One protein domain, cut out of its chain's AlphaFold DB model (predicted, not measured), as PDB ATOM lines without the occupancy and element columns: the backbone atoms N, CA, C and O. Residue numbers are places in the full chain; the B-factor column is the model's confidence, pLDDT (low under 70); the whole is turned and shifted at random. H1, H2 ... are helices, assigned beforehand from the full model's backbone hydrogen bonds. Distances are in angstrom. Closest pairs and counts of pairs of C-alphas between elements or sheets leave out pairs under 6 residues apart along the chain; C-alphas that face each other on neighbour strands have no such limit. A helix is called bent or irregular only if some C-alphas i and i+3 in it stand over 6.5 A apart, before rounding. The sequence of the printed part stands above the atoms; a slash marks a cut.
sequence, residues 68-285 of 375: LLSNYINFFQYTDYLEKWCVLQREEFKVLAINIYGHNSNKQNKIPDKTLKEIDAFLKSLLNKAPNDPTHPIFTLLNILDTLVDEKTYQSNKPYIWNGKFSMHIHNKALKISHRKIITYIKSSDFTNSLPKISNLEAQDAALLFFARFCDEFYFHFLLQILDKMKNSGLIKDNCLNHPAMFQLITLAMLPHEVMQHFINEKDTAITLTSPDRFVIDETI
ATOM      1  N   LEU A  68       2.784 108.250 272.382       38.34
ATOM      2  CA  LEU A  68       2.480 107.821 271.024       38.34
ATOM      3  C   LEU A  68       3.260 108.775 270.105       38.34
ATOM      4  O   LEU A  68       4.197 108.350 269.432       38.34
ATOM      5  N   LEU A  69       3.091 110.087 270.310       41.59
ATOM      6  CA  LEU A  69       3.870 111.147 269.658       41.59
ATOM      7  C   LEU A  69       5.401 111.067 269.867       41.59
ATOM      8  O   LEU A  69       6.157 111.440 268.971       41.59
ATOM      9  N   SER A  70       5.895 110.592 271.020       43.09
ATOM     10  CA  SER A  70       7.345 110.498 271.282       43.09
ATOM     11  C   SER A  70       8.017 109.331 270.577       43.09
ATOM     12  O   SER A  70       9.173 109.441 270.169       43.09
ATOM     13  N   ASN A  71       7.298 108.219 270.429       48.50
ATOM     14  CA  ASN A  71       7.820 107.024 269.778       48.50
ATOM     15  C   ASN A  71       7.873 107.207 268.252       48.50
ATOM     16  O   ASN A  71       8.780 106.671 267.622       48.50
ATOM     17  N   TYR A  72       7.002 108.044 267.670       58.81
ATOM     18  CA  TYR A  72       7.071 108.411 266.248       58.81
ATOM     19  C   TYR A  72       8.325 109.176 265.899       58.81
ATOM     20  O   TYR A  72       8.964 108.838 264.916       58.81
ATOM     21  N   ILE A  73       8.723 110.164 266.703       62.31
ATOM     22  CA  ILE A  73       9.925 110.950 266.396       62.31
ATOM     23  C   ILE A  73      11.151 110.039 266.314       62.31
ATOM     24  O   ILE A  73      11.952 110.181 265.400       62.31
ATOM     25  N   ASN A  74      11.278 109.069 267.219       63.78
ATOM     26  CA  ASN A  74      12.399 108.135 267.181       63.78
ATOM     27  C   ASN A  74      12.278 107.097 266.058       63.78
ATOM     28  O   ASN A  74      13.281 106.720 265.467       63.78
ATOM     29  N   PHE A  75      11.065 106.650 265.728       67.12
ATOM     30  CA  PHE A  75      10.840 105.734 264.610       67.12
ATOM     31  C   PHE A  75      11.133 106.404 263.257       67.12
ATOM     32  O   PHE A  75      11.830 105.850 262.414       67.12
ATOM     33  N   PHE A  76      10.681 107.647 263.088       75.81
ATOM     34  CA  PHE A  76      10.867 108.465 261.891       75.81
ATOM     35  C   PHE A  76      12.239 109.144 261.794       75.81
ATOM     36  O   PHE A  76      12.530 109.770 260.777       75.81
ATOM     37  N   GLN A  77      13.104 109.013 262.806       76.31
ATOM     38  CA  GLN A  77      14.530 109.323 262.648       76.31
ATOM     39  C   GLN A  77      15.185 108.408 261.617       76.31
ATOM     40  O   GLN A  77      16.125 108.827 260.952       76.31
ATOM     41  N   TYR A  78      14.680 107.186 261.461       81.44
ATOM     42  CA  TYR A  78      15.144 106.268 260.437       81.44
ATOM     43  C   TYR A  78      14.452 106.614 259.127       81.44
ATOM     44  O   TYR A  78      13.234 106.472 258.977       81.44
ATOM     45  N   THR A  79      15.240 107.108 258.178       85.25
ATOM     46  CA  THR A  79      14.729 107.742 256.963       85.25
ATOM     47  C   THR A  79      13.918 106.795 256.100       85.25
ATOM     48  O   THR A  79      12.995 107.244 255.437       85.25
ATOM     49  N   ASP A  80      14.187 105.493 256.164       84.31
ATOM     50  CA  ASP A  80      13.457 104.492 255.384       84.31
ATOM     51  C   ASP A  80      11.976 104.431 255.803       84.31
ATOM     52  O   ASP A  80      11.084 104.290 254.965       84.31
ATOM     53  N   TYR A  81      11.680 104.612 257.095       84.81
ATOM     54  CA  TYR A  81      10.301 104.676 257.589       84.81
ATOM     55  C   TYR A  81       9.659 106.039 257.350       84.81
ATOM     56  O   TYR A  81       8.459 106.107 257.084       84.81
ATOM     57  N   LEU A  82      10.441 107.119 257.409       87.69
ATOM     58  CA  LEU A  82       9.969 108.455 257.046       87.69
ATOM     59  C   LEU A  82       9.585 108.527 255.561       87.69
ATOM     60  O   LEU A  82       8.549 109.093 255.220       87.69
ATOM     61  N   GLU A  83      10.363 107.896 254.684       93.12
ATOM     62  CA  GLU A  83      10.071 107.774 253.254       93.12
ATOM     63  C   GLU A  83       8.830 106.925 253.005       93.12
ATOM     64  O   GLU A  83       7.923 107.374 252.303       93.12
ATOM     65  N   LYS A  84       8.731 105.746 253.637       92.25
ATOM     66  CA  LYS A  84       7.516 104.915 253.590       92.25
ATOM     67  C   LYS A  84       6.273 105.698 254.019       92.25
ATOM     68  O   LYS A  84       5.241 105.599 253.360       92.25
ATOM     69  N   TRP A  85       6.369 106.497 255.084       92.56
ATOM     70  CA  TRP A  85       5.282 107.368 255.531       92.56
ATOM     71  C   TRP A  85       4.919 108.428 254.494       92.56
ATOM     72  O   TRP A  85       3.746 108.563 254.156       92.56
ATOM     73  N   CYS A  86       5.903 109.147 253.948       94.12
ATOM     74  CA  CYS A  86       5.669 110.148 252.907       94.12
ATOM     75  C   CYS A  86       5.001 109.536 251.667       94.12
ATOM     76  O   CYS A  86       4.086 110.137 251.108       94.12
ATOM     77  N   VAL A  87       5.415 108.334 251.254       94.00
ATOM     78  CA  VAL A  87       4.807 107.603 250.130       94.00
ATOM     79  C   VAL A  87       3.371 107.185 250.448       94.00
ATOM     80  O   VAL A  87       2.484 107.406 249.623       94.00
ATOM     81  N   LEU A  88       3.117 106.633 251.641       93.38
ATOM     82  CA  LEU A  88       1.769 106.266 252.083       93.38
ATOM     83  C   LEU A  88       0.842 107.484 252.101       93.38
ATOM     84  O   LEU A  88      -0.210 107.467 251.467       93.38
ATOM     85  N   GLN A  89       1.246 108.547 252.800       93.69
ATOM     86  CA  GLN A  89       0.449 109.763 252.913       93.69
ATOM     87  C   GLN A  89       0.177 110.365 251.536       93.69
ATOM     88  O   GLN A  89      -0.953 110.752 251.260       93.69
ATOM     89  N   ARG A  90       1.159 110.388 250.630       94.50
ATOM     90  CA  ARG A  90       0.955 110.869 249.258       94.50
ATOM     91  C   ARG A  90      -0.205 110.159 248.551       94.50
ATOM     92  O   ARG A  90      -1.058 110.829 247.971       94.50
ATOM     93  N   GLU A  91      -0.263 108.830 248.612       92.75
ATOM     94  CA  GLU A  91      -1.361 108.067 248.001       92.75
ATOM     95  C   GLU A  91      -2.695 108.280 248.733       92.75
ATOM     96  O   GLU A  91      -3.737 108.410 248.090       92.75
ATOM     97  N   GLU A  92      -2.686 108.390 250.063       92.88
ATOM     98  CA  GLU A  92      -3.896 108.704 250.832       92.88
ATOM     99  C   GLU A  92      -4.453 110.093 250.495       92.88
ATOM    100  O   GLU A  92      -5.662 110.244 250.317       92.88
ATOM    101  N   PHE A  93      -3.590 111.099 250.327       94.12
ATOM    102  CA  PHE A  93      -3.985 112.452 249.931       94.12
ATOM    103  C   PHE A  93      -4.545 112.509 248.508       94.12
ATOM    104  O   PHE A  93      -5.499 113.247 248.257       94.12
ATOM    105  N   LYS A  94      -4.030 111.682 247.595       92.38
ATOM    106  CA  LYS A  94      -4.588 111.522 246.248       92.38
ATOM    107  C   LYS A  94      -6.001 110.944 246.281       92.38
ATOM    108  O   LYS A  94      -6.904 111.461 245.622       92.38
ATOM    109  N   VAL A  95      -6.220 109.893 247.073       90.06
ATOM    110  CA  VAL A  95      -7.558 109.310 247.282       90.06
ATOM    111  C   VAL A  95      -8.487 110.322 247.955       90.06
ATOM    112  O   VAL A  95      -9.635 110.486 247.545       90.06
ATOM    113  N   LEU A  96      -7.985 111.054 248.946       90.44
ATOM    114  CA  LEU A  96      -8.728 112.101 249.628       90.44
ATOM    115  C   LEU A  96      -9.146 113.225 248.672       90.44
ATOM    116  O   LEU A  96     -10.297 113.646 248.720       90.44
ATOM    117  N   ALA A  97      -8.263 113.683 247.782       91.56
ATOM    118  CA  ALA A  97      -8.595 114.692 246.779       91.56
ATOM    119  C   ALA A  97      -9.753 114.223 245.879       91.56
ATOM    120  O   ALA A  97     -10.703 114.972 245.645       91.56
ATOM    121  N   ILE A  98      -9.724 112.961 245.435       89.44
ATOM    122  CA  ILE A  98     -10.820 112.350 244.667       89.44
ATOM    123  C   ILE A  98     -12.121 112.360 245.478       89.44
ATOM    124  O   ILE A  98     -13.161 112.758 244.955       89.44
ATOM    125  N   ASN A  99     -12.062 111.972 246.751       87.25
ATOM    126  CA  ASN A  99     -13.239 111.907 247.614       87.25
ATOM    127  C   ASN A  99     -13.832 113.293 247.909       87.25
ATOM    128  O   ASN A  99     -15.049 113.447 247.856       87.25
ATOM    129  N   ILE A 100     -12.996 114.306 248.175       88.12
ATOM    130  CA  ILE A 100     -13.449 115.691 248.378       88.12
ATOM    131  C   ILE A 100     -14.147 116.190 247.113       88.12
ATOM    132  O   ILE A 100     -15.251 116.721 247.189       88.12
ATOM    133  N   TYR A 101     -13.541 115.974 245.942       88.19
ATOM    134  CA  TYR A 101     -14.143 116.354 244.665       88.19
ATOM    135  C   TYR A 101     -15.476 115.632 244.406       88.19
ATOM    136  O   TYR A 101     -16.432 116.236 243.917       88.19
ATOM    137  N   GLY A 102     -15.554 114.350 244.771       83.31
ATOM    138  CA  GLY A 102     -16.736 113.508 244.608       83.31
ATOM    139  C   GLY A 102     -17.838 113.706 245.652       83.31
ATOM    140  O   GLY A 102     -18.906 113.129 245.479       83.31
ATOM    141  N   HIS A 103     -17.638 114.517 246.699       75.44
ATOM    142  CA  HIS A 103     -18.562 114.605 247.843       75.44
ATOM    143  C   HIS A 103     -20.002 114.986 247.439       75.44
ATOM    144  O   HIS A 103     -20.960 114.462 247.997       75.44
ATOM    145  N   ASN A 104     -20.153 115.817 246.401       64.38
ATOM    146  CA  ASN A 104     -21.448 116.246 245.856       64.38
ATOM    147  C   ASN A 104     -21.805 115.571 244.515       64.38
ATOM    148  O   ASN A 104     -22.671 116.049 243.783       64.38
ATOM    149  N   SER A 105     -21.120 114.484 244.143       60.41
ATOM    150  CA  SER A 105     -21.321 113.792 242.867       60.41
ATOM    151  C   SER A 105     -21.530 112.296 243.067       60.41
ATOM    152  O   SER A 105     -20.693 111.598 243.624       60.41
ATOM    153  N   ASN A 106     -22.623 111.762 242.523       54.97
ATOM    154  CA  ASN A 106     -23.044 110.383 242.783       54.97
ATOM    155  C   ASN A 106     -22.055 109.287 242.320       54.97
ATOM    156  O   ASN A 106     -22.283 108.129 242.665       54.97
ATOM    157  N   LYS A 107     -21.019 109.583 241.508       53.88
ATOM    158  CA  LYS A 107     -20.165 108.555 240.858       53.88
ATOM    159  C   LYS A 107     -18.755 109.011 240.431       53.88
ATOM    160  O   LYS A 107     -18.266 108.552 239.400       53.88
ATOM    161  N   GLN A 108     -18.085 109.915 241.145       65.88
ATOM    162  CA  GLN A 108     -16.738 110.341 240.728       65.88
ATOM    163  C   GLN A 108     -15.637 109.599 241.490       65.88
ATOM    164  O   GLN A 108     -15.297 109.931 242.613       65.88
ATOM    165  N   ASN A 109     -15.059 108.593 240.829       76.62
ATOM    166  CA  ASN A 109     -13.853 107.875 241.259       76.62
ATOM    167  C   ASN A 109     -12.551 108.510 240.728       76.62
ATOM    168  O   ASN A 109     -11.475 107.941 240.894       76.62
ATOM    169  N   LYS A 110     -12.648 109.660 240.052       85.94
ATOM    170  CA  LYS A 110     -11.515 110.447 239.555       85.94
ATOM    171  C   LYS A 110     -11.893 111.916 239.386       85.94
ATOM    172  O   LYS A 110     -13.048 112.230 239.092       85.94
ATOM    173  N   ILE A 111     -10.899 112.793 239.485       88.56
ATOM    174  CA  ILE A 111     -11.019 114.208 239.119       88.56
ATOM    175  C   ILE A 111     -10.766 114.330 237.603       88.56
ATOM    176  O   ILE A 111      -9.801 113.740 237.114       88.56
ATOM    177  N   PRO A 112     -11.598 115.048 236.827       90.50
ATOM    178  CA  PRO A 112     -11.364 115.264 235.402       90.50
ATOM    179  C   PRO A 112     -10.020 115.950 235.117       90.50
ATOM    180  O   PRO A 112      -9.684 116.944 235.759       90.50
ATOM    181  N   ASP A 113      -9.308 115.499 234.081       90.81
ATOM    182  CA  ASP A 113      -7.974 116.010 233.716       90.81
ATOM    183  C   ASP A 113      -7.939 117.524 233.490       90.81
ATOM    184  O   ASP A 113      -6.951 118.183 233.809       90.81
ATOM    185  N   LYS A 114      -9.013 118.096 232.932       91.00
ATOM    186  CA  LYS A 114      -9.118 119.547 232.737       91.00
ATOM    187  C   LYS A 114      -9.100 120.280 234.081       91.00
ATOM    188  O   LYS A 114      -8.332 121.220 234.247       91.00
ATOM    189  N   THR A 115      -9.899 119.811 235.036       91.06
ATOM    190  CA  THR A 115      -9.963 120.370 236.388       91.06
ATOM    191  C   THR A 115      -8.638 120.178 237.122       91.06
ATOM    192  O   THR A 115      -8.143 121.127 237.718       91.06
ATOM    193  N   LEU A 116      -8.008 119.002 237.017       92.12
ATOM    194  CA  LEU A 116      -6.674 118.770 237.585       92.12
ATOM    195  C   LEU A 116      -5.635 119.749 237.031       92.12
ATOM    196  O   LEU A 116      -4.909 120.364 237.802       92.12
ATOM    197  N   LYS A 117      -5.601 119.962 235.709       94.25
ATOM    198  CA  LYS A 117      -4.680 120.924 235.082       94.25
ATOM    199  C   LYS A 117      -4.897 122.355 235.575       94.25
ATOM    200  O   LYS A 117      -3.922 123.078 235.753       94.25
ATOM    201  N   GLU A 118      -6.146 122.764 235.788       93.94
ATOM    202  CA  GLU A 118      -6.483 124.086 236.330       93.94
ATOM    203  C   GLU A 118      -6.014 124.237 237.786       93.94
ATOM    204  O   GLU A 118      -5.379 125.239 238.125       93.94
ATOM    205  N   ILE A 119      -6.252 123.220 238.623       94.69
ATOM    206  CA  ILE A 119      -5.775 123.181 240.012       94.69
ATOM    207  C   ILE A 119      -4.242 123.237 240.047       94.69
ATOM    208  O   ILE A 119      -3.669 124.091 240.723       94.69
ATOM    209  N   ASP A 120      -3.568 122.383 239.277       95.50
ATOM    210  CA  ASP A 120      -2.106 122.292 239.250       95.50
ATOM    211  C   ASP A 120      -1.465 123.587 238.736       95.50
ATOM    212  O   ASP A 120      -0.426 124.012 239.244       95.50
ATOM    213  N   ALA A 121      -2.072 124.248 237.745       95.38
ATOM    214  CA  ALA A 121      -1.602 125.539 237.247       95.38
ATOM    215  C   ALA A 121      -1.712 126.636 238.316       95.38
ATOM    216  O   ALA A 121      -0.777 127.422 238.495       95.38
ATOM    217  N   PHE A 122      -2.823 126.671 239.057       94.56
ATOM    218  CA  PHE A 122      -2.985 127.592 240.177       94.56
ATOM    219  C   PHE A 122      -1.975 127.308 241.292       94.56
ATOM    220  O   PHE A 122      -1.302 128.235 241.735       94.56
ATOM    221  N   LEU A 123      -1.806 126.045 241.703       93.81
ATOM    222  CA  LEU A 123      -0.849 125.662 242.744       93.81
ATOM    223  C   LEU A 123       0.586 126.028 242.350       93.81
ATOM    224  O   LEU A 123       1.306 126.617 243.152       93.81
ATOM    225  N   LYS A 124       0.990 125.788 241.097       93.62
ATOM    226  CA  LYS A 124       2.297 126.235 240.581       93.62
ATOM    227  C   LYS A 124       2.452 127.756 240.649       93.62
ATOM    228  O   LYS A 124       3.492 128.247 241.072       93.62
ATOM    229  N   SER A 125       1.418 128.507 240.272       91.75
ATOM    230  CA  SER A 125       1.417 129.973 240.374       91.75
ATOM    231  C   SER A 125       1.530 130.449 241.825       91.75
ATOM    232  O   SER A 125       2.310 131.357 242.113       91.75
ATOM    233  N   LEU A 126       0.809 129.806 242.747       88.88
ATOM    234  CA  LEU A 126       0.871 130.086 244.179       88.88
ATOM    235  C   LEU A 126       2.281 129.837 244.723       88.88
ATOM    236  O   LEU A 126       2.845 130.719 245.365       88.88
ATOM    237  N   LEU A 127       2.877 128.685 244.406       88.38
ATOM    238  CA  LEU A 127       4.235 128.321 244.821       88.38
ATOM    239  C   LEU A 127       5.286 129.293 244.275       88.38
ATOM    240  O   LEU A 127       6.183 129.686 245.012       88.38
ATOM    241  N   ASN A 128       5.139 129.748 243.029       87.56
ATOM    242  CA  ASN A 128       6.048 130.726 242.426       87.56
ATOM    243  C   ASN A 128       5.929 132.127 243.045       87.56
ATOM    244  O   ASN A 128       6.892 132.890 243.031       87.56
ATOM    245  N   LYS A 129       4.749 132.494 243.563       84.31
ATOM    246  CA  LYS A 129       4.515 133.788 244.225       84.31
ATOM    247  C   LYS A 129       4.872 133.774 245.704       84.31
ATOM    248  O   LYS A 129       5.200 134.829 246.239       84.31
ATOM    249  N   ALA A 130       4.818 132.605 246.342       79.69
ATOM    250  CA  ALA A 130       5.053 132.426 247.768       79.69
ATOM    251  C   ALA A 130       6.358 133.094 248.268       79.69
ATOM    252  O   ALA A 130       6.301 133.741 249.309       79.69
ATOM    253  N   PRO A 131       7.493 133.065 247.532       79.06
ATOM    254  CA  PRO A 131       8.722 133.750 247.946       79.06
ATOM    255  C   PRO A 131       8.625 135.267 248.100       79.06
ATOM    256  O   PRO A 131       9.415 135.856 248.832       79.06
ATOM    257  N   ASN A 132       7.655 135.902 247.440       81.38
ATOM    258  CA  ASN A 132       7.431 137.343 247.540       81.38
ATOM    259  C   ASN A 132       6.570 137.724 248.756       81.38
ATOM    260  O   ASN A 132       6.417 138.909 249.041       81.38
ATOM    261  N   ASP A 133       6.015 136.738 249.469       79.06
ATOM    262  CA  ASP A 133       5.275 136.922 250.714       79.06
ATOM    263  C   ASP A 133       5.897 136.057 251.829       79.06
ATOM    264  O   ASP A 133       5.528 134.892 252.015       79.06
ATOM    265  N   PRO A 134       6.823 136.620 252.629       71.44
ATOM    266  CA  PRO A 134       7.484 135.890 253.708       71.44
ATOM    267  C   PRO A 134       6.521 135.444 254.818       71.44
ATOM    268  O   PRO A 134       6.886 134.613 255.650       71.44
ATOM    269  N   THR A 135       5.297 135.981 254.854       76.81
ATOM    270  CA  THR A 135       4.271 135.607 255.834       76.81
ATOM    271  C   THR A 135       3.389 134.454 255.358       76.81
ATOM    272  O   THR A 135       2.681 133.855 256.175       76.81
ATOM    273  N   HIS A 136       3.483 134.083 254.076       83.44
ATOM    274  CA  HIS A 136       2.688 133.019 253.491       83.44
ATOM    275  C   HIS A 136       2.996 131.672 254.170       83.44
ATOM    276  O   HIS A 136       4.150 131.217 254.152       83.44
ATOM    277  N   PRO A 137       1.995 130.966 254.735       83.50
ATOM    278  CA  PRO A 137       2.249 129.737 255.487       83.50
ATOM    279  C   PRO A 137       2.950 128.658 254.663       83.50
ATOM    280  O   PRO A 137       3.883 128.038 255.163       83.50
ATOM    281  N   ILE A 138       2.575 128.487 253.388       79.81
ATOM    282  CA  ILE A 138       3.238 127.531 252.482       79.81
ATOM    283  C   ILE A 138       4.700 127.925 252.216       79.81
ATOM    284  O   ILE A 138       5.566 127.056 252.249       79.81
ATOM    285  N   PHE A 139       5.007 129.217 252.025       79.00
ATOM    286  CA  PHE A 139       6.388 129.653 251.804       79.00
ATOM    287  C   PHE A 139       7.263 129.390 253.028       79.00
ATOM    288  O   PHE A 139       8.386 128.919 252.894       79.00
ATOM    289  N   THR A 140       6.723 129.618 254.230       80.88
ATOM    290  CA  THR A 140       7.435 129.310 255.476       80.88
ATOM    291  C   THR A 140       7.842 127.833 255.529       80.88
ATOM    292  O   THR A 140       8.960 127.533 255.934       80.88
ATOM    293  N   LEU A 141       6.976 126.907 255.094       82.31
ATOM    294  CA  LEU A 141       7.301 125.474 255.058       82.31
ATOM    295  C   LEU A 141       8.414 125.154 254.061       82.31
ATOM    296  O   LEU A 141       9.341 124.426 254.405       82.31
ATOM    297  N   LEU A 142       8.319 125.695 252.845       81.06
ATOM    298  CA  LEU A 142       9.309 125.462 251.791       81.06
ATOM    299  C   LEU A 142      10.672 126.046 252.167       81.06
ATOM    300  O   LEU A 142      11.682 125.373 252.019       81.06
ATOM    301  N   ASN A 143      10.695 127.241 252.755       82.44
ATOM    302  CA  ASN A 143      11.931 127.860 253.219       82.44
ATOM    303  C   ASN A 143      12.598 127.030 254.330       82.44
ATOM    304  O   ASN A 143      13.809 126.849 254.321       82.44
ATOM    305  N   ILE A 144      11.820 126.459 255.261       83.19
ATOM    306  CA  ILE A 144      12.384 125.537 256.261       83.19
ATOM    307  C   ILE A 144      13.020 124.324 255.562       83.19
ATOM    308  O   ILE A 144      14.147 123.968 255.894       83.19
ATOM    309  N   LEU A 145      12.348 123.725 254.571       83.69
ATOM    310  CA  LEU A 145      12.910 122.614 253.793       83.69
ATOM    311  C   LEU A 145      14.228 122.987 253.104       83.69
ATOM    312  O   LEU A 145      15.196 122.237 253.213       83.69
ATOM    313  N   ASP A 146      14.294 124.158 252.478       83.31
ATOM    314  CA  ASP A 146      15.508 124.639 251.814       83.31
ATOM    315  C   ASP A 146      16.646 124.921 252.808       83.31
ATOM    316  O   ASP A 146      17.808 124.653 252.515       83.31
ATOM    317  N   THR A 147      16.349 125.389 254.022       85.25
ATOM    318  CA  THR A 147      17.397 125.592 255.041       85.25
ATOM    319  C   THR A 147      17.974 124.283 255.586       85.25
ATOM    320  O   THR A 147      19.116 124.258 256.046       85.25
ATOM    321  N   LEU A 148      17.222 123.179 255.523       85.19
ATOM    322  CA  LEU A 148      17.661 121.883 256.048       85.19
ATOM    323  C   LEU A 148      18.724 121.214 255.164       85.19
ATOM    324  O   LEU A 148      19.461 120.358 255.650       85.19
ATOM    325  N   VAL A 149      18.862 121.606 253.897       86.44
ATOM    326  CA  VAL A 149      19.949 121.097 253.042       86.44
ATOM    327  C   VAL A 149      21.271 121.847 253.226       86.44
ATOM    328  O   VAL A 149      22.294 121.376 252.738       86.44
ATOM    329  N   ASP A 150      21.284 122.988 253.924       85.56
ATOM    330  CA  ASP A 150      22.512 123.748 254.185       85.56
ATOM    331  C   ASP A 150      23.302 123.119 255.343       85.56
ATOM    332  O   ASP A 150      22.843 123.075 256.486       85.56
ATOM    333  N   GLU A 151      24.530 122.674 255.065       80.69
ATOM    334  CA  GLU A 151      25.455 122.144 256.071       80.69
ATOM    335  C   GLU A 151      25.677 123.105 257.247       80.69
ATOM    336  O   GLU A 151      25.845 122.666 258.387       80.69
ATOM    337  N   LYS A 152      25.627 124.422 257.004       82.94
ATOM    338  CA  LYS A 152      25.802 125.452 258.038       82.94
ATOM    339  C   LYS A 152      24.715 125.408 259.104       82.94
ATOM    340  O   LYS A 152      24.994 125.747 260.256       82.94
ATOM    341  N   THR A 153      23.522 124.921 258.765       79.06
ATOM    342  CA  THR A 153      22.421 124.701 259.718       79.06
ATOM    343  C   THR A 153      22.835 123.758 260.857       79.06
ATOM    344  O   THR A 153      22.319 123.856 261.972       79.06
ATOM    345  N   TYR A 154      23.827 122.894 260.619       77.38
ATOM    346  CA  TYR A 154      24.309 121.881 261.563       77.38
ATOM    347  C   TYR A 154      25.624 122.255 262.260       77.38
ATOM    348  O   TYR A 154      26.079 121.532 263.141       77.38
ATOM    349  N   GLN A 155      26.231 123.397 261.920       70.00
ATOM    350  CA  GLN A 155      27.532 123.821 262.459       70.00
ATOM    351  C   GLN A 155      27.440 124.467 263.858       70.00
ATOM    352  O   GLN A 155      28.462 124.793 264.466       70.00
ATOM    353  N   SER A 156      26.231 124.645 264.413       58.66
ATOM    354  CA  SER A 156      26.055 125.225 265.751       58.66
ATOM    355  C   SER A 156      26.268 124.184 266.864       58.66
ATOM    356  O   SER A 156      25.366 123.459 267.277       58.66
ATOM    357  N   ASN A 157      27.497 124.141 267.385       47.19
ATOM    358  CA  ASN A 157      27.934 123.306 268.509       47.19
ATOM    359  C   ASN A 157      27.325 123.747 269.855       47.19
ATOM    360  O   ASN A 157      28.041 124.185 270.757       47.19
ATOM    361  N   LYS A 158      26.009 123.609 270.045       49.41
ATOM    362  CA  LYS A 158      25.485 123.451 271.407       49.41
ATOM    363  C   LYS A 158      25.373 121.949 271.698       49.41
ATOM    364  O   LYS A 158      24.409 121.327 271.267       49.41
ATOM    365  N   PRO A 159      26.330 121.352 272.441       44.38
ATOM    366  CA  PRO A 159      26.278 119.938 272.850       44.38
ATOM    367  C   PRO A 159      25.095 119.624 273.787       44.38
ATOM    368  O   PRO A 159      24.791 118.472 274.075       44.38
ATOM    369  N   TYR A 160      24.391 120.659 274.236       43.19
ATOM    370  CA  TYR A 160      23.059 120.579 274.806       43.19
ATOM    371  C   TYR A 160      22.087 120.810 273.636       43.19
ATOM    372  O   TYR A 160      22.033 121.913 273.110       43.19
ATOM    373  N   ILE A 161      21.250 119.878 273.184       44.34
ATOM    374  CA  ILE A 161      20.354 119.052 273.981       44.34
ATOM    375  C   ILE A 161      19.989 117.796 273.154       44.34
ATOM    376  O   ILE A 161      19.023 117.801 272.396       44.34
ATOM    377  N   TRP A 162      20.722 116.691 273.326       48.94
ATOM    378  CA  TRP A 162      20.272 115.339 272.934       48.94
ATOM    379  C   TRP A 162      19.303 114.778 273.987       48.94
ATOM    380  O   TRP A 162      19.425 113.655 274.464       48.94
ATOM    381  N   ASN A 163      18.360 115.605 274.438       53.31
ATOM    382  CA  ASN A 163      17.305 115.160 275.334       53.31
ATOM    383  C   ASN A 163      16.061 114.922 274.487       53.31
ATOM    384  O   ASN A 163      15.466 115.887 274.004       53.31
ATOM    385  N   GLY A 164      15.647 113.659 274.363       51.56
ATOM    386  CA  GLY A 164      14.423 113.282 273.656       51.56
ATOM    387  C   GLY A 164      13.223 114.138 274.069       51.56
ATOM    388  O   GLY A 164      12.503 114.626 273.205       51.56
ATOM    389  N   LYS A 165      13.079 114.473 275.360       55.22
ATOM    390  CA  LYS A 165      12.007 115.359 275.850       55.22
ATOM    391  C   LYS A 165      12.063 116.775 275.289       55.22
ATOM    392  O   LYS A 165      11.023 117.373 275.027       55.22
ATOM    393  N   PHE A 166      13.255 117.345 275.154       58.94
ATOM    394  CA  PHE A 166      13.409 118.699 274.628       58.94
ATOM    395  C   PHE A 166      13.161 118.726 273.123       58.94
ATOM    396  O   PHE A 166      12.434 119.591 272.641       58.94
ATOM    397  N   SER A 167      13.684 117.738 272.398       58.19
ATOM    398  CA  SER A 167      13.424 117.574 270.969       58.19
ATOM    399  C   SER A 167      11.933 117.360 270.689       58.19
ATOM    400  O   SER A 167      11.372 118.012 269.812       58.19
ATOM    401  N   MET A 168      11.252 116.544 271.501       63.22
ATOM    402  CA  MET A 168       9.793 116.397 271.469       63.22
ATOM    403  C   MET A 168       9.065 117.707 271.770       63.22
ATOM    404  O   MET A 168       8.087 118.040 271.107       63.22
ATOM    405  N   HIS A 169       9.515 118.464 272.774       63.97
ATOM    406  CA  HIS A 169       8.907 119.748 273.109       63.97
ATOM    407  C   HIS A 169       9.007 120.734 271.938       63.97
ATOM    408  O   HIS A 169       8.021 121.399 271.617       63.97
ATOM    409  N   ILE A 170      10.167 120.797 271.274       68.06
ATOM    410  CA  ILE A 170      10.363 121.609 270.068       68.06
ATOM    411  C   ILE A 170       9.443 121.136 268.945       68.06
ATOM    412  O   ILE A 170       8.729 121.965 268.385       68.06
ATOM    413  N   HIS A 171       9.421 119.834 268.654       72.00
ATOM    414  CA  HIS A 171       8.557 119.246 267.631       72.00
ATOM    415  C   HIS A 171       7.086 119.602 267.871       72.00
ATOM    416  O   HIS A 171       6.463 120.236 267.025       72.00
ATOM    417  N   ASN A 172       6.552 119.305 269.059       69.88
ATOM    418  CA  ASN A 172       5.154 119.572 269.405       69.88
ATOM    419  C   ASN A 172       4.812 121.063 269.319       69.88
ATOM    420  O   ASN A 172       3.731 121.442 268.866       69.88
ATOM    421  N   LYS A 173       5.732 121.935 269.750       76.56
ATOM    422  CA  LYS A 173       5.546 123.385 269.662       76.56
ATOM    423  C   LYS A 173       5.522 123.852 268.206       76.56
ATOM    424  O   LYS A 173       4.634 124.623 267.847       76.56
ATOM    425  N   ALA A 174       6.463 123.389 267.385       79.38
ATOM    426  CA  ALA A 174       6.545 123.729 265.969       79.38
ATOM    427  C   ALA A 174       5.318 123.216 265.202       79.38
ATOM    428  O   ALA A 174       4.656 124.004 264.529       79.38
ATOM    429  N   LEU A 175       4.955 121.945 265.398       81.31
ATOM    430  CA  LEU A 175       3.777 121.316 264.807       81.31
ATOM    431  C   LEU A 175       2.514 122.112 265.139       81.31
ATOM    432  O   LEU A 175       1.805 122.541 264.237       81.31
ATOM    433  N   LYS A 176       2.286 122.425 266.421       81.19
ATOM    434  CA  LYS A 176       1.116 123.190 266.879       81.19
ATOM    435  C   LYS A 176       1.035 124.592 266.271       81.19
ATOM    436  O   LYS A 176      -0.065 125.064 265.977       81.19
ATOM    437  N   ILE A 177       2.166 125.284 266.122       85.06
ATOM    438  CA  ILE A 177       2.211 126.624 265.520       85.06
ATOM    439  C   ILE A 177       1.912 126.540 264.020       85.06
ATOM    440  O   ILE A 177       1.040 127.266 263.540       85.06
ATOM    441  N   SER A 178       2.599 125.656 263.295       85.88
ATOM    442  CA  SER A 178       2.427 125.484 261.848       85.88
ATOM    443  C   SER A 178       1.020 125.004 261.498       85.88
ATOM    444  O   SER A 178       0.376 125.591 260.634       85.88
ATOM    445  N   HIS A 179       0.504 124.024 262.242       87.88
ATOM    446  CA  HIS A 179      -0.861 123.514 262.132       87.88
ATOM    447  C   HIS A 179      -1.894 124.644 262.200       87.88
ATOM    448  O   HIS A 179      -2.706 124.815 261.293       87.88
ATOM    449  N   ARG A 180      -1.810 125.489 263.238       88.88
ATOM    450  CA  ARG A 180      -2.715 126.636 263.401       88.88
ATOM    451  C   ARG A 180      -2.614 127.617 262.240       88.88
ATOM    452  O   ARG A 180      -3.644 128.019 261.715       88.88
ATOM    453  N   LYS A 181      -1.396 127.987 261.832       90.50
ATOM    454  CA  LYS A 181      -1.183 128.934 260.725       90.50
ATOM    455  C   LYS A 181      -1.817 128.446 259.423       90.50
ATOM    456  O   LYS A 181      -2.465 129.226 258.734       90.50
ATOM    457  N   ILE A 182      -1.649 127.165 259.105       91.25
ATOM    458  CA  ILE A 182      -2.167 126.585 257.864       91.25
ATOM    459  C   ILE A 182      -3.687 126.466 257.915       91.25
ATOM    460  O   ILE A 182      -4.338 126.858 256.957       91.25
ATOM    461  N   ILE A 183      -4.267 126.022 259.034       91.69
ATOM    462  CA  ILE A 183      -5.729 125.989 259.188       91.69
ATOM    463  C   ILE A 183      -6.326 127.385 259.046       91.69
ATOM    464  O   ILE A 183      -7.295 127.556 258.309       91.69
ATOM    465  N   THR A 184      -5.755 128.387 259.722       92.62
ATOM    466  CA  THR A 184      -6.215 129.777 259.608       92.62
ATOM    467  C   THR A 184      -6.176 130.251 258.158       92.62
ATOM    468  O   THR A 184      -7.125 130.879 257.704       92.62
ATOM    469  N   TYR A 185      -5.120 129.913 257.419       91.94
ATOM    470  CA  TYR A 185      -4.997 130.265 256.008       91.94
ATOM    471  C   TYR A 185      -6.011 129.532 255.121       91.94
ATOM    472  O   TYR A 185      -6.707 130.175 254.341       91.94
ATOM    473  N   ILE A 186      -6.174 128.218 255.291       92.44
ATOM    474  CA  ILE A 186      -7.154 127.409 254.549       92.44
ATOM    475  C   ILE A 186      -8.589 127.906 254.792       92.44
ATOM    476  O   ILE A 186      -9.404 127.878 253.875       92.44
ATOM    477  N   LYS A 187      -8.901 128.375 256.010       92.12
ATOM    478  CA  LYS A 187     -10.207 128.959 256.375       92.12
ATOM    479  C   LYS A 187     -10.340 130.446 256.006       92.12
ATOM    480  O   LYS A 187     -11.396 131.029 256.232       92.12
ATOM    481  N   SER A 188      -9.289 131.093 255.501       92.81
ATOM    482  CA  SER A 188      -9.311 132.536 255.243       92.81
ATOM    483  C   SER A 188     -10.136 132.879 254.001       92.81
ATOM    484  O   SER A 188     -10.117 132.158 252.996       92.81
ATOM    485  N   SER A 189     -10.835 134.016 254.047       90.81
ATOM    486  CA  SER A 189     -11.554 134.557 252.888       90.81
ATOM    487  C   SER A 189     -10.608 134.840 251.728       90.81
ATOM    488  O   SER A 189     -10.955 134.591 250.582       90.81
ATOM    489  N   ASP A 190      -9.399 135.315 252.022       87.12
ATOM    490  CA  ASP A 190      -8.410 135.662 251.003       87.12
ATOM    491  C   ASP A 190      -8.004 134.430 250.198       87.12
ATOM    492  O   ASP A 190      -8.006 134.467 248.966       87.12
ATOM    493  N   PHE A 191      -7.740 133.310 250.877       90.12
ATOM    494  CA  PHE A 191      -7.430 132.063 250.193       90.12
ATOM    495  C   PHE A 191      -8.645 131.527 249.442       90.12
ATOM    496  O   PHE A 191      -8.576 131.363 248.229       90.12
ATOM    497  N   THR A 192      -9.768 131.314 250.129       92.12
ATOM    498  CA  THR A 192     -10.982 130.716 249.540       92.12
ATOM    499  C   THR A 192     -11.526 131.505 248.342       92.12
ATOM    500  O   THR A 192     -11.911 130.896 247.347       92.12
ATOM    501  N   ASN A 193     -11.481 132.841 248.377       89.06
ATOM    502  CA  ASN A 193     -11.900 133.697 247.262       89.06
ATOM    503  C   ASN A 193     -10.891 133.730 246.104       89.06
ATOM    504  O   ASN A 193     -11.265 134.073 244.983       89.06
ATOM    505  N   SER A 194      -9.619 133.399 246.355       89.06
ATOM    506  CA  SER A 194      -8.584 133.347 245.314       89.06
ATOM    507  C   SER A 194      -8.639 132.076 244.460       89.06
ATOM    508  O   SER A 194      -8.031 132.034 243.388       89.06
ATOM    509  N   LEU A 195      -9.346 131.040 244.924       92.50
ATOM    510  CA  LEU A 195      -9.366 129.734 244.276       92.50
ATOM    511  C   LEU A 195     -10.179 129.750 242.972       92.50
ATOM    512  O   LEU A 195     -11.260 130.346 242.911       92.50
ATOM    513  N   PRO A 196      -9.719 129.031 241.933       90.69
ATOM    514  CA  PRO A 196     -10.544 128.702 240.781       90.69
ATOM    515  C   PRO A 196     -11.874 128.069 241.208       90.69
ATOM    516  O   PRO A 196     -11.908 127.161 242.042       90.69
ATOM    517  N   LYS A 197     -12.978 128.526 240.608       87.31
ATOM    518  CA  LYS A 197     -14.306 127.962 240.880       87.31
ATOM    519  C   LYS A 197     -14.393 126.533 240.356       87.31
ATOM    520  O   LYS A 197     -14.197 126.295 239.166       87.31
ATOM    521  N   ILE A 198     -14.781 125.607 241.227       86.94
ATOM    522  CA  ILE A 198     -15.085 124.221 240.871       86.94
ATOM    523  C   ILE A 198     -16.589 124.025 241.031       86.94
ATOM    524  O   ILE A 198     -17.117 124.163 242.127       86.94
ATOM    525  N   SER A 199     -17.280 123.719 239.930       75.81
ATOM    526  CA  SER A 199     -18.751 123.774 239.824       75.81
ATOM    527  C   SER A 199     -19.521 122.950 240.861       75.81
ATOM    528  O   SER A 199     -20.693 123.223 241.088       75.81
ATOM    529  N   ASN A 200     -18.881 121.947 241.462       78.56
ATOM    530  CA  ASN A 200     -19.520 120.986 242.358       78.56
ATOM    531  C   ASN A 200     -19.104 121.159 243.829       78.56
ATOM    532  O   ASN A 200     -19.483 120.329 244.650       78.56
ATOM    533  N   LEU A 201     -18.303 122.178 244.171       87.06
ATOM    534  CA  LEU A 201     -17.742 122.342 245.514       87.06
ATOM    535  C   LEU A 201     -18.024 123.727 246.089       87.06
ATOM    536  O   LEU A 201     -17.833 124.746 245.426       87.06
ATOM    537  N   GLU A 202     -18.398 123.740 247.366       88.94
ATOM    538  CA  GLU A 202     -18.410 124.948 248.185       88.94
ATOM    539  C   GLU A 202     -16.986 125.486 248.373       88.94
ATOM    540  O   GLU A 202     -16.005 124.742 248.289       88.94
ATOM    541  N   ALA A 203     -16.854 126.778 248.682       90.19
ATOM    542  CA  ALA A 203     -15.552 127.448 248.765       90.19
ATOM    543  C   ALA A 203     -14.572 126.757 249.736       90.19
ATOM    544  O   ALA A 203     -13.386 126.610 249.438       90.19
ATOM    545  N   GLN A 204     -15.073 126.274 250.878       90.00
ATOM    546  CA  GLN A 204     -14.251 125.551 251.848       90.00
ATOM    547  C   GLN A 204     -13.838 124.161 251.343       90.00
ATOM    548  O   GLN A 204     -12.710 123.741 251.590       90.00
ATOM    549  N   ASP A 205     -14.713 123.445 250.633       89.38
ATOM    550  CA  ASP A 205     -14.384 122.135 250.054       89.38
ATOM    551  C   ASP A 205     -13.404 122.263 248.891       89.38
ATOM    552  O   ASP A 205     -12.488 121.452 248.766       89.38
ATOM    553  N   ALA A 206     -13.518 123.333 248.101       92.06
ATOM    554  CA  ALA A 206     -12.495 123.698 247.135       92.06
ATOM    555  C   ALA A 206     -11.150 123.936 247.842       92.06
ATOM    556  O   ALA A 206     -10.153 123.338 247.456       92.06
ATOM    557  N   ALA A 207     -11.101 124.708 248.931       93.56
ATOM    558  CA  ALA A 207      -9.853 124.923 249.672       93.56
ATOM    559  C   ALA A 207      -9.220 123.621 250.191       93.56
ATOM    560  O   ALA A 207      -8.003 123.448 250.090       93.56
ATOM    561  N   LEU A 208     -10.033 122.682 250.686       93.06
ATOM    562  CA  LEU A 208      -9.556 121.366 251.117       93.06
ATOM    563  C   LEU A 208      -9.066 120.512 249.946       93.06
ATOM    564  O   LEU A 208      -8.032 119.859 250.075       93.06
ATOM    565  N   LEU A 209      -9.746 120.552 248.797       93.38
ATOM    566  CA  LEU A 209      -9.300 119.878 247.578       93.38
ATOM    567  C   LEU A 209      -7.943 120.413 247.107       93.38
ATOM    568  O   LEU A 209      -7.041 119.633 246.811       93.38
ATOM    569  N   PHE A 210      -7.783 121.736 247.062       95.06
ATOM    570  CA  PHE A 210      -6.526 122.371 246.672       95.06
ATOM    571  C   PHE A 210      -5.397 122.033 247.646       95.06
ATOM    572  O   PHE A 210      -4.281 121.770 247.207       95.06
ATOM    573  N   PHE A 211      -5.674 121.990 248.952       94.81
ATOM    574  CA  PHE A 211      -4.684 121.561 249.937       94.81
ATOM    575  C   PHE A 211      -4.331 120.072 249.790       94.81
ATOM    576  O   PHE A 211      -3.154 119.729 249.796       94.81
ATOM    577  N   ALA A 212      -5.315 119.193 249.571       94.50
ATOM    578  CA  ALA A 212      -5.061 117.771 249.347       94.50
ATOM    579  C   ALA A 212      -4.210 117.526 248.089       94.50
ATOM    580  O   ALA A 212      -3.246 116.764 248.140       94.50
ATOM    581  N   ARG A 213      -4.512 118.243 246.996       95.00
ATOM    582  CA  ARG A 213      -3.730 118.216 245.751       95.00
ATOM    583  C   ARG A 213      -2.338 118.837 245.914       95.00
ATOM    584  O   ARG A 213      -1.366 118.402 245.308       95.00
ATOM    585  N   PHE A 214      -2.204 119.862 246.751       94.75
ATOM    586  CA  PHE A 214      -0.889 120.383 247.115       94.75
ATOM    587  C   PHE A 214      -0.052 119.311 247.826       94.75
ATOM    588  O   PHE A 214       1.131 119.156 247.518       94.75
ATOM    589  N   CYS A 215      -0.662 118.551 248.738       94.62
ATOM    590  CA  CYS A 215       0.015 117.492 249.473       94.62
ATOM    591  C   CYS A 215       0.454 116.325 248.574       94.62
ATOM    592  O   CYS A 215       1.624 115.940 248.640       94.62
ATOM    593  N   ASP A 216      -0.440 115.787 247.734       93.50
ATOM    594  CA  ASP A 216      -0.153 114.604 246.905       93.50
ATOM    595  C   ASP A 216       0.835 114.873 245.751       93.50
ATOM    596  O   ASP A 216       1.692 114.040 245.451       93.50
ATOM    597  N   GLU A 217       0.754 116.033 245.104       93.44
ATOM    598  CA  GLU A 217       1.487 116.297 243.866       93.44
ATOM    599  C   GLU A 217       2.797 117.037 244.130       93.44
ATOM    600  O   GLU A 217       3.804 116.762 243.480       93.44
ATOM    601  N   PHE A 218       2.802 117.957 245.099       92.44
ATOM    602  CA  PHE A 218       3.909 118.891 245.299       92.44
ATOM    603  C   PHE A 218       4.641 118.655 246.621       92.44
ATOM    604  O   PHE A 218       5.843 118.402 246.627       92.44
ATOM    605  N   TYR A 219       3.944 118.718 247.755       93.50
ATOM    606  CA  TYR A 219       4.584 118.796 249.070       93.50
ATOM    607  C   TYR A 219       5.393 117.548 249.433       93.50
ATOM    608  O   TYR A 219       6.576 117.660 249.760       93.50
ATOM    609  N   PHE A 220       4.792 116.354 249.346       94.06
ATOM    610  CA  PHE A 220       5.518 115.117 249.643       94.06
ATOM    611  C   PHE A 220       6.622 114.842 248.621       94.06
ATOM    612  O   PHE A 220       7.655 114.281 248.977       94.06
ATOM    613  N   HIS A 221       6.452 115.295 247.376       92.06
ATOM    614  CA  HIS A 221       7.517 115.233 246.383       92.06
ATOM    615  C   HIS A 221       8.721 116.094 246.792       92.06
ATOM    616  O   HIS A 221       9.847 115.601 246.767       92.06
ATOM    617  N   PHE A 222       8.499 117.334 247.240       90.62
ATOM    618  CA  PHE A 222       9.571 118.193 247.749       90.62
ATOM    619  C   PHE A 222      10.249 117.604 248.990       90.62
ATOM    620  O   PHE A 222      11.474 117.597 249.062       90.62
ATOM    621  N   LEU A 223       9.480 117.059 249.938       93.00
ATOM    622  CA  LEU A 223      10.028 116.382 251.119       93.00
ATOM    623  C   LEU A 223      10.961 115.224 250.743       93.00
ATOM    624  O   LEU A 223      12.073 115.147 251.260       93.00
ATOM    625  N   LEU A 224      10.528 114.355 249.825       93.50
ATOM    626  CA  LEU A 224      11.329 113.224 249.351       93.50
ATOM    627  C   LEU A 224      12.594 113.698 248.620       93.50
ATOM    628  O   LEU A 224      13.680 113.209 248.907       93.50
ATOM    629  N   GLN A 225      12.493 114.720 247.763       92.69
ATOM    630  CA  GLN A 225      13.665 115.303 247.098       92.69
ATOM    631  C   GLN A 225      14.687 115.884 248.082       92.69
ATOM    632  O   GLN A 225      15.891 115.808 247.841       92.69
ATOM    633  N   ILE A 226      14.229 116.505 249.170       91.38
ATOM    634  CA  ILE A 226      15.108 117.050 250.209       91.38
ATOM    635  C   ILE A 226      15.796 115.918 250.975       91.38
ATOM    636  O   ILE A 226      17.007 115.988 251.174       91.38
ATOM    637  N   LEU A 227      15.066 114.857 251.333       92.44
ATOM    638  CA  LEU A 227      15.650 113.661 251.947       92.44
ATOM    639  C   LEU A 227      16.731 113.042 251.052       92.44
ATOM    640  O   LEU A 227      17.848 112.825 251.521       92.44
ATOM    641  N   ASP A 228      16.448 112.865 249.759       92.69
ATOM    642  CA  ASP A 228      17.413 112.349 248.783       92.69
ATOM    643  C   ASP A 228      18.652 113.243 248.677       92.69
ATOM    644  O   ASP A 228      19.784 112.757 248.695       92.69
ATOM    645  N   LYS A 229      18.471 114.569 248.607       92.06
ATOM    646  CA  LYS A 229      19.590 115.524 248.581       92.06
ATOM    647  C   LYS A 229      20.462 115.407 249.828       92.06
ATOM    648  O   LYS A 229      21.681 115.369 249.700       92.06
ATOM    649  N   MET A 230      19.853 115.328 251.012       91.19
ATOM    650  CA  MET A 230      20.576 115.216 252.281       91.19
ATOM    651  C   MET A 230      21.287 113.863 252.440       91.19
ATOM    652  O   MET A 230      22.374 113.807 253.013       91.19
ATOM    653  N   LYS A 231      20.712 112.771 251.924       90.75
ATOM    654  CA  LYS A 231      21.391 111.467 251.844       90.75
ATOM    655  C   LYS A 231      22.597 111.535 250.905       90.75
ATOM    656  O   LYS A 231      23.704 111.171 251.293       90.75
ATOM    657  N   ASN A 232      22.408 112.073 249.701       90.94
ATOM    658  CA  ASN A 232      23.448 112.148 248.674       90.94
ATOM    659  C   ASN A 232      24.603 113.095 249.038       90.94
ATOM    660  O   ASN A 232      25.733 112.856 248.619       90.94
ATOM    661  N   SER A 233      24.351 114.147 249.824       88.81
ATOM    662  CA  SER A 233      25.408 115.029 250.336       88.81
ATOM    663  C   SER A 233      26.155 114.454 251.545       88.81
ATOM    664  O   SER A 233      27.139 115.036 251.989       88.81
ATOM    665  N   GLY A 234      25.708 113.322 252.101       85.19
ATOM    666  CA  GLY A 234      26.283 112.737 253.314       85.19
ATOM    667  C   GLY A 234      25.905 113.470 254.607       85.19
ATOM    668  O   GLY A 234      26.489 113.180 255.658       85.19
ATOM    669  N   LEU A 235      24.934 114.394 254.549       85.25
ATOM    670  CA  LEU A 235      24.322 115.016 255.729       85.25
ATOM    671  C   LEU A 235      23.593 113.973 256.580       85.25
ATOM    672  O   LEU A 235      23.731 113.956 257.803       85.25
ATOM    673  N   ILE A 236      22.838 113.089 255.929       84.75
ATOM    674  CA  ILE A 236      22.213 111.923 256.554       84.75
ATOM    675  C   ILE A 236      23.171 110.744 256.408       84.75
ATOM    676  O   ILE A 236      23.580 110.396 255.303       84.75
ATOM    677  N   LYS A 237      23.517 110.125 257.537       77.00
ATOM    678  CA  LYS A 237      24.400 108.954 257.606       77.00
ATOM    679  C   LYS A 237      23.642 107.791 258.222       77.00
ATOM    680  O   LYS A 237      22.789 108.013 259.082       77.00
ATOM    681  N   ASP A 238      23.944 106.578 257.767       75.38
ATOM    682  CA  ASP A 238      23.348 105.333 258.269       75.38
ATOM    683  C   ASP A 238      21.807 105.322 258.213       75.38
ATOM    684  O   ASP A 238      21.146 104.776 259.094       75.38
ATOM    685  N   ASN A 239      21.226 105.978 257.197       78.50
ATOM    686  CA  ASN A 239      19.776 106.174 257.048       78.50
ATOM    687  C   ASN A 239      19.104 106.766 258.302       78.50
ATOM    688  O   ASN A 239      17.950 106.457 258.600       78.50
ATOM    689  N   CYS A 240      19.816 107.616 259.048       78.00
ATOM    690  CA  CYS A 240      19.345 108.164 260.314       78.00
ATOM    691  C   CYS A 240      19.499 109.693 260.391       78.00
ATOM    692  O   CYS A 240      20.520 110.273 260.008       78.00
ATOM    693  N   LEU A 241      18.476 110.361 260.926       76.94
ATOM    694  CA  LEU A 241      18.471 111.791 261.228       76.94
ATOM    695  C   LEU A 241      19.274 112.061 262.511       76.94
ATOM    696  O   LEU A 241      18.723 112.187 263.603       76.94
ATOM    697  N   ASN A 242      20.594 112.174 262.370       71.50
ATOM    698  CA  ASN A 242      21.538 112.215 263.495       71.50
ATOM    699  C   ASN A 242      21.670 113.584 264.195       71.50
ATOM    700  O   ASN A 242      22.455 113.719 265.134       71.50
ATOM    701  N   HIS A 243      20.938 114.615 263.759       74.25
ATOM    702  CA  HIS A 243      21.020 115.960 264.336       74.25
ATOM    703  C   HIS A 243      19.638 116.479 264.777       74.25
ATOM    704  O   HIS A 243      18.694 116.410 263.990       74.25
ATOM    705  N   PRO A 244      19.485 117.093 265.972       69.62
ATOM    706  CA  PRO A 244      18.186 117.574 266.462       69.62
ATOM    707  C   PRO A 244      17.452 118.534 265.513       69.62
ATOM    708  O   PRO A 244      16.230 118.484 265.404       69.62
ATOM    709  N   ALA A 245      18.183 119.391 264.791       73.81
ATOM    710  CA  ALA A 245      17.588 120.272 263.778       73.81
ATOM    711  C   ALA A 245      16.919 119.496 262.623       73.81
ATOM    712  O   ALA A 245      15.918 119.960 262.088       73.81
ATOM    713  N   MET A 246      17.391 118.285 262.300       78.69
ATOM    714  CA  MET A 246      16.789 117.436 261.267       78.69
ATOM    715  C   MET A 246      15.409 116.903 261.676       78.69
ATOM    716  O   MET A 246      14.628 116.536 260.807       78.69
ATOM    717  N   PHE A 247      15.034 116.922 262.963       76.38
ATOM    718  CA  PHE A 247      13.685 116.505 263.397       76.38
ATOM    719  C   PHE A 247      12.587 117.454 262.890       76.38
ATOM    720  O   PHE A 247      11.395 117.132 262.932       76.38
ATOM    721  N   GLN A 248      12.966 118.624 262.372       80.12
ATOM    722  CA  GLN A 248      12.051 119.464 261.610       80.12
ATOM    723  C   GLN A 248      11.513 118.733 260.372       80.12
ATOM    724  O   GLN A 248      10.339 118.911 260.070       80.12
ATOM    725  N   LEU A 249      12.278 117.835 259.738       86.56
ATOM    726  CA  LEU A 249      11.783 116.982 258.645       86.56
ATOM    727  C   LEU A 249      10.624 116.095 259.094       86.56
ATOM    728  O   LEU A 249       9.613 116.014 258.407       86.56
ATOM    729  N   ILE A 250      10.731 115.497 260.284       85.06
ATOM    730  CA  ILE A 250       9.653 114.689 260.869       85.06
ATOM    731  C   ILE A 250       8.428 115.572 261.117       85.06
ATOM    732  O   ILE A 250       7.315 115.223 260.748       85.06
ATOM    733  N   THR A 251       8.634 116.764 261.686       83.62
ATOM    734  CA  THR A 251       7.559 117.750 261.903       83.62
ATOM    735  C   THR A 251       6.828 118.094 260.608       83.62
ATOM    736  O   THR A 251       5.601 118.111 260.578       83.62
ATOM    737  N   LEU A 252       7.580 118.355 259.543       88.88
ATOM    738  CA  LEU A 252       7.052 118.718 258.235       88.88
ATOM    739  C   LEU A 252       6.328 117.538 257.574       88.88
ATOM    740  O   LEU A 252       5.244 117.721 257.032       88.88
ATOM    741  N   ALA A 253       6.841 116.316 257.704       90.75
ATOM    742  CA  ALA A 253       6.191 115.122 257.167       90.75
ATOM    743  C   ALA A 253       4.857 114.773 257.858       90.75
ATOM    744  O   ALA A 253       3.973 114.208 257.216       90.75
ATOM    745  N   MET A 254       4.693 115.105 259.143       87.88
ATOM    746  CA  MET A 254       3.448 114.855 259.895       87.88
ATOM    747  C   MET A 254       2.397 115.956 259.701       87.88
ATOM    748  O   MET A 254       1.199 115.730 259.855       87.88
ATOM    749  N   LEU A 255       2.834 117.167 259.363       88.75
ATOM    750  CA  LEU A 255       1.992 118.357 259.324       88.75
ATOM    751  C   LEU A 255       0.770 118.256 258.383       88.75
ATOM    752  O   LEU A 255      -0.302 118.691 258.809       88.75
ATOM    753  N   PRO A 256       0.861 117.694 257.158       92.06
ATOM    754  CA  PRO A 256      -0.311 117.486 256.308       92.06
ATOM    755  C   PRO A 256      -1.410 116.667 256.985       92.06
ATOM    756  O   PRO A 256      -2.572 117.072 256.945       92.06
ATOM    757  N   HIS A 257      -1.035 115.557 257.634       90.81
ATOM    758  CA  HIS A 257      -1.964 114.686 258.350       90.81
ATOM    759  C   HIS A 257      -2.703 115.468 259.437       90.81
ATOM    760  O   HIS A 257      -3.929 115.515 259.420       90.81
ATOM    761  N   GLU A 258      -1.973 116.159 260.317       87.25
ATOM    762  CA  GLU A 258      -2.562 116.952 261.407       87.25
ATOM    763  C   GLU A 258      -3.540 118.017 260.891       87.25
ATOM    764  O   GLU A 258      -4.658 118.143 261.392       87.25
ATOM    765  N   VAL A 259      -3.142 118.764 259.853       90.31
ATOM    766  CA  VAL A 259      -3.985 119.814 259.261       90.31
ATOM    767  C   VAL A 259      -5.265 119.223 258.690       90.31
ATOM    768  O   VAL A 259      -6.336 119.782 258.905       90.31
ATOM    769  N   MET A 260      -5.180 118.116 257.955       89.81
ATOM    770  CA  MET A 260      -6.351 117.534 257.310       89.81
ATOM    771  C   MET A 260      -7.262 116.804 258.302       89.81
ATOM    772  O   MET A 260      -8.485 116.917 258.213       89.81
ATOM    773  N   GLN A 261      -6.680 116.119 259.288       85.38
ATOM    774  CA  GLN A 261      -7.417 115.433 260.345       85.38
ATOM    775  C   GLN A 261      -8.317 116.403 261.125       85.38
ATOM    776  O   GLN A 261      -9.434 116.036 261.491       85.38
ATOM    777  N   HIS A 262      -7.883 117.658 261.315       85.06
ATOM    778  CA  HIS A 262      -8.710 118.724 261.897       85.06
ATOM    779  C   HIS A 262     -10.052 118.887 261.168       85.06
ATOM    780  O   HIS A 262     -11.094 118.959 261.813       85.06
ATOM    781  N   PHE A 263     -10.049 118.911 259.833       84.81
ATOM    782  CA  PHE A 263     -11.267 119.099 259.036       84.81
ATOM    783  C   PHE A 263     -12.094 117.819 258.894       84.81
ATOM    784  O   PHE A 263     -13.321 117.889 258.897       84.81
ATOM    785  N   ILE A 264     -11.442 116.656 258.802       81.44
ATOM    786  CA  ILE A 264     -12.118 115.349 258.782       81.44
ATOM    787  C   ILE A 264     -12.940 115.164 260.065       81.44
ATOM    788  O   ILE A 264     -14.114 114.803 260.002       81.44
ATOM    789  N   ASN A 265     -12.354 115.495 261.221       74.75
ATOM    790  CA  ASN A 265     -13.032 115.422 262.517       74.75
ATOM    791  C   ASN A 265     -14.219 116.398 262.630       74.75
ATOM    792  O   ASN A 265     -15.165 116.115 263.358       74.75
ATOM    793  N   GLU A 266     -14.182 117.542 261.934       74.62
ATOM    794  CA  GLU A 266     -15.280 118.522 261.926       74.62
ATOM    795  C   GLU A 266     -16.476 118.075 261.062       74.62
ATOM    796  O   GLU A 266     -17.590 118.540 261.301       74.62
ATOM    797  N   LYS A 267     -16.272 117.205 260.059       64.62
ATOM    798  CA  LYS A 267     -17.278 116.907 259.019       64.62
ATOM    799  C   LYS A 267     -17.954 115.531 259.105       64.62
ATOM    800  O   LYS A 267     -18.746 115.222 258.220       64.62
ATOM    801  N   ASP A 268     -17.669 114.720 260.127       54.59
ATOM    802  CA  ASP A 268     -18.202 113.347 260.291       54.59
ATOM    803  C   ASP A 268     -18.097 112.506 258.995       54.59
ATOM    804  O   ASP A 268     -18.989 111.756 258.597       54.59
ATOM    805  N   THR A 269     -16.997 112.701 258.261       57.31
ATOM    806  CA  THR A 269     -16.763 112.054 256.966       57.31
ATOM    807  C   THR A 269     -16.214 110.645 257.160       57.31
ATOM    808  O   THR A 269     -15.316 110.439 257.970       57.31
ATOM    809  N   ALA A 270     -16.641 109.689 256.330       59.91
ATOM    810  CA  ALA A 270     -16.126 108.310 256.318       59.91
ATOM    811  C   ALA A 270     -14.649 108.173 255.873       59.91
ATOM    812  O   ALA A 270     -14.136 107.060 255.743       59.91
ATOM    813  N   ILE A 271     -13.965 109.283 255.591       65.81
ATOM    814  CA  ILE A 271     -12.592 109.296 255.094       65.81
ATOM    815  C   ILE A 271     -11.642 109.294 256.289       65.81
ATOM    816  O   ILE A 271     -11.752 110.140 257.170       65.81
ATOM    817  N   THR A 272     -10.700 108.354 256.314       71.31
ATOM    818  CA  THR A 272      -9.695 108.245 257.379       71.31
ATOM    819  C   THR A 272      -8.302 108.252 256.763       71.31
ATOM    820  O   THR A 272      -8.041 107.509 255.820       71.31
ATOM    821  N   LEU A 273      -7.431 109.123 257.271       83.44
ATOM    822  CA  LEU A 273      -5.996 109.076 257.000       83.44
ATOM    823  C   LEU A 273      -5.340 108.151 258.024       83.44
ATOM    824  O   LEU A 273      -5.756 108.118 259.188       83.44
ATOM    825  N   THR A 274      -4.301 107.425 257.622       83.19
ATOM    826  CA  THR A 274      -3.518 106.627 258.565       83.19
ATOM    827  C   THR A 274      -2.834 107.566 259.552       83.19
ATOM    828  O   THR A 274      -2.068 108.441 259.156       83.19
ATOM    829  N   SER A 275      -3.107 107.399 260.849       79.50
ATOM    830  CA  SER A 275      -2.403 108.161 261.880       79.50
ATOM    831  C   SER A 275      -0.949 107.694 262.013       79.50
ATOM    832  O   SER A 275      -0.662 106.518 261.748       79.50
ATOM    833  N   PRO A 276      -0.029 108.560 262.475       75.94
ATOM    834  CA  PRO A 276       1.348 108.167 262.782       75.94
ATOM    835  C   PRO A 276       1.405 106.925 263.687       75.94
ATOM    836  O   PRO A 276       2.188 106.004 263.456       75.94
ATOM    837  N   ASP A 277       0.485 106.847 264.650       68.75
ATOM    838  CA  ASP A 277       0.273 105.712 265.544       68.75
ATOM    839  C   ASP A 277      -0.002 104.426 264.802       68.75
ATOM    840  O   ASP A 277       0.662 103.411 265.030       68.75
ATOM    841  N   ARG A 278      -0.989 104.472 263.908       72.00
ATOM    842  CA  ARG A 278      -1.387 103.300 263.156       72.00
ATOM    843  C   ARG A 278      -0.254 102.833 262.257       72.00
ATOM    844  O   ARG A 278       0.002 101.634 262.220       72.00
ATOM    845  N   PHE A 279       0.444 103.764 261.613       76.38
ATOM    846  CA  PHE A 279       1.583 103.459 260.759       76.38
ATOM    847  C   PHE A 279       2.692 102.724 261.516       76.38
ATOM    848  O   PHE A 279       3.094 101.634 261.115       76.38
ATOM    849  N   VAL A 280       3.154 103.268 262.646       71.06
ATOM    850  CA  VAL A 280       4.224 102.627 263.425       71.06
ATOM    851  C   VAL A 280       3.793 101.270 263.957       71.06
ATOM    852  O   VAL A 280       4.581 100.327 263.941       71.06
ATOM    853  N   ILE A 281       2.538 101.130 264.383       65.19
ATOM    854  CA  ILE A 281       2.010  99.834 264.808       65.19
ATOM    855  C   ILE A 281       2.001  98.831 263.646       65.19
ATOM    856  O   ILE A 281       2.442  97.700 263.829       65.19
ATOM    857  N   ASP A 282       1.531  99.222 262.462       68.69
ATOM    858  CA  ASP A 282       1.477  98.334 261.296       68.69
ATOM    859  C   ASP A 282       2.882  97.894 260.837       68.69
ATOM    860  O   ASP A 282       3.075  96.743 260.420       68.69
ATOM    861  N   GLU A 283       3.883  98.765 260.980       72.06
ATOM    862  CA  GLU A 283       5.276  98.427 260.687       72.06
ATOM    863  C   GLU A 283       5.897  97.520 261.768       72.06
ATOM    864  O   GLU A 283       6.612  96.580 261.419       72.06
ATOM    865  N   THR A 284       5.572  97.715 263.051       58.34
ATOM    866  CA  THR A 284       6.229  97.021 264.182       58.34
ATOM    867  C   THR A 284       5.531  95.747 264.671       58.34
ATOM    868  O   THR A 284       6.200  94.855 265.186       58.34
ATOM    869  N   ILE A 285       4.210  95.609 264.507       55.00
ATOM    870  CA  ILE A 285       3.436  94.466 265.018       55.00
ATOM    871  C   ILE A 285       3.014  93.546 263.852       55.00
ATOM    872  O   ILE A 285       2.433  94.015 262.869       55.00
TER     873      ILE A 285
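This is residues 68 to 285 of the 375 residues of an uncharacterized protein of Escherichia coli (UniProt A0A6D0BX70). Two long bent helices, H8 and H9, run roughly alongside each other in opposite ways through the middle of a thick slab of helices, with H2 packed on one side of them and H4 and H6 on the other. H3 crosses the first arm of H8, H7 packs on that same arm, and H10 packs on H1. The printed part has 218 residues with ten named helices, H1 to H10 in order, and no named strand: the class is all helix. It is compact, with a radius of gyration of the C-alphas of 17.8 A and spans of 56 by 45 by 29 A; residues 155 to 160 stick out.

H1, residues 68 to 75, touches H10, residues 276 to 284, at a steep tilt of 53 degrees; their closest C-alphas, of Leu 68 and Asp 277, are 6.3 A apart. H8, residues 203 to 232, is the hub, touching 6 helices; by its hydrogen bonds it was assigned as one helix, but it is bent, with C-alphas 217 and 220 7.1 A apart, into H8a, residues 203 to 217, and H8b, residues 220 to 232. H2, residues 79 to 102, touches H8a, opposite ways; their closest C-alphas, of Arg 90 and Asp 216, are 4.6 A apart. H3, residues 113 to 132, is irregular, but only just, with C-alphas 128 and 131 6.8 A apart; with residues 119 to 123 alone it touches H8a, about perpendicular at 83 degrees, closest at the C-alphas of Ile 119 and Phe 210, 6.8 A. H9, residues 244 to 267, was likewise assigned as one helix but is bent, with C-alphas 253 and 256 7.0 A apart, into H9a, residues 244 to 253, and H9b, residues 256 to 267. H4, residues 137 to 148, H6, residues 164 to 186, and H9a form a bundle, helices side by side; the closest C-alphas of H6 and H9a, of Leu 175 and Thr 251, are 6.0 A apart. H5, residues 151 to 154, is close to H9a but not clearly touching. H7, residues 189 to 194, touches H8a, closest at the C-alphas of Thr 192 and Ala 203, 5.7 A. Every O i to N i+4 pair is within hydrogen-bond range in H2, H4, H6, H7, H8a, H8b and H10, against 2 of 4 in H1, 14 of 16 in H3, 3 of 6 in H9a and 7 of 8 in H9b; H5 is too short for such a pair.

H1 begins at C-alpha 68, (2.480, 107.821, 271.024). H2 is 34.3 A long, H3 29.7 A and H6 32.1 A. H10 ends at C-alpha 284, (6.229, 97.021, 264.182).

The C-alphas farthest apart, of Asn 106 and Pro 159, are 58.5 A apart. The printed part has no cut, and the link from H8 to H9 is long. Its mean pLDDT is 81.1; 40 residues are under 70, among them 68 to 75 and 156 to 170.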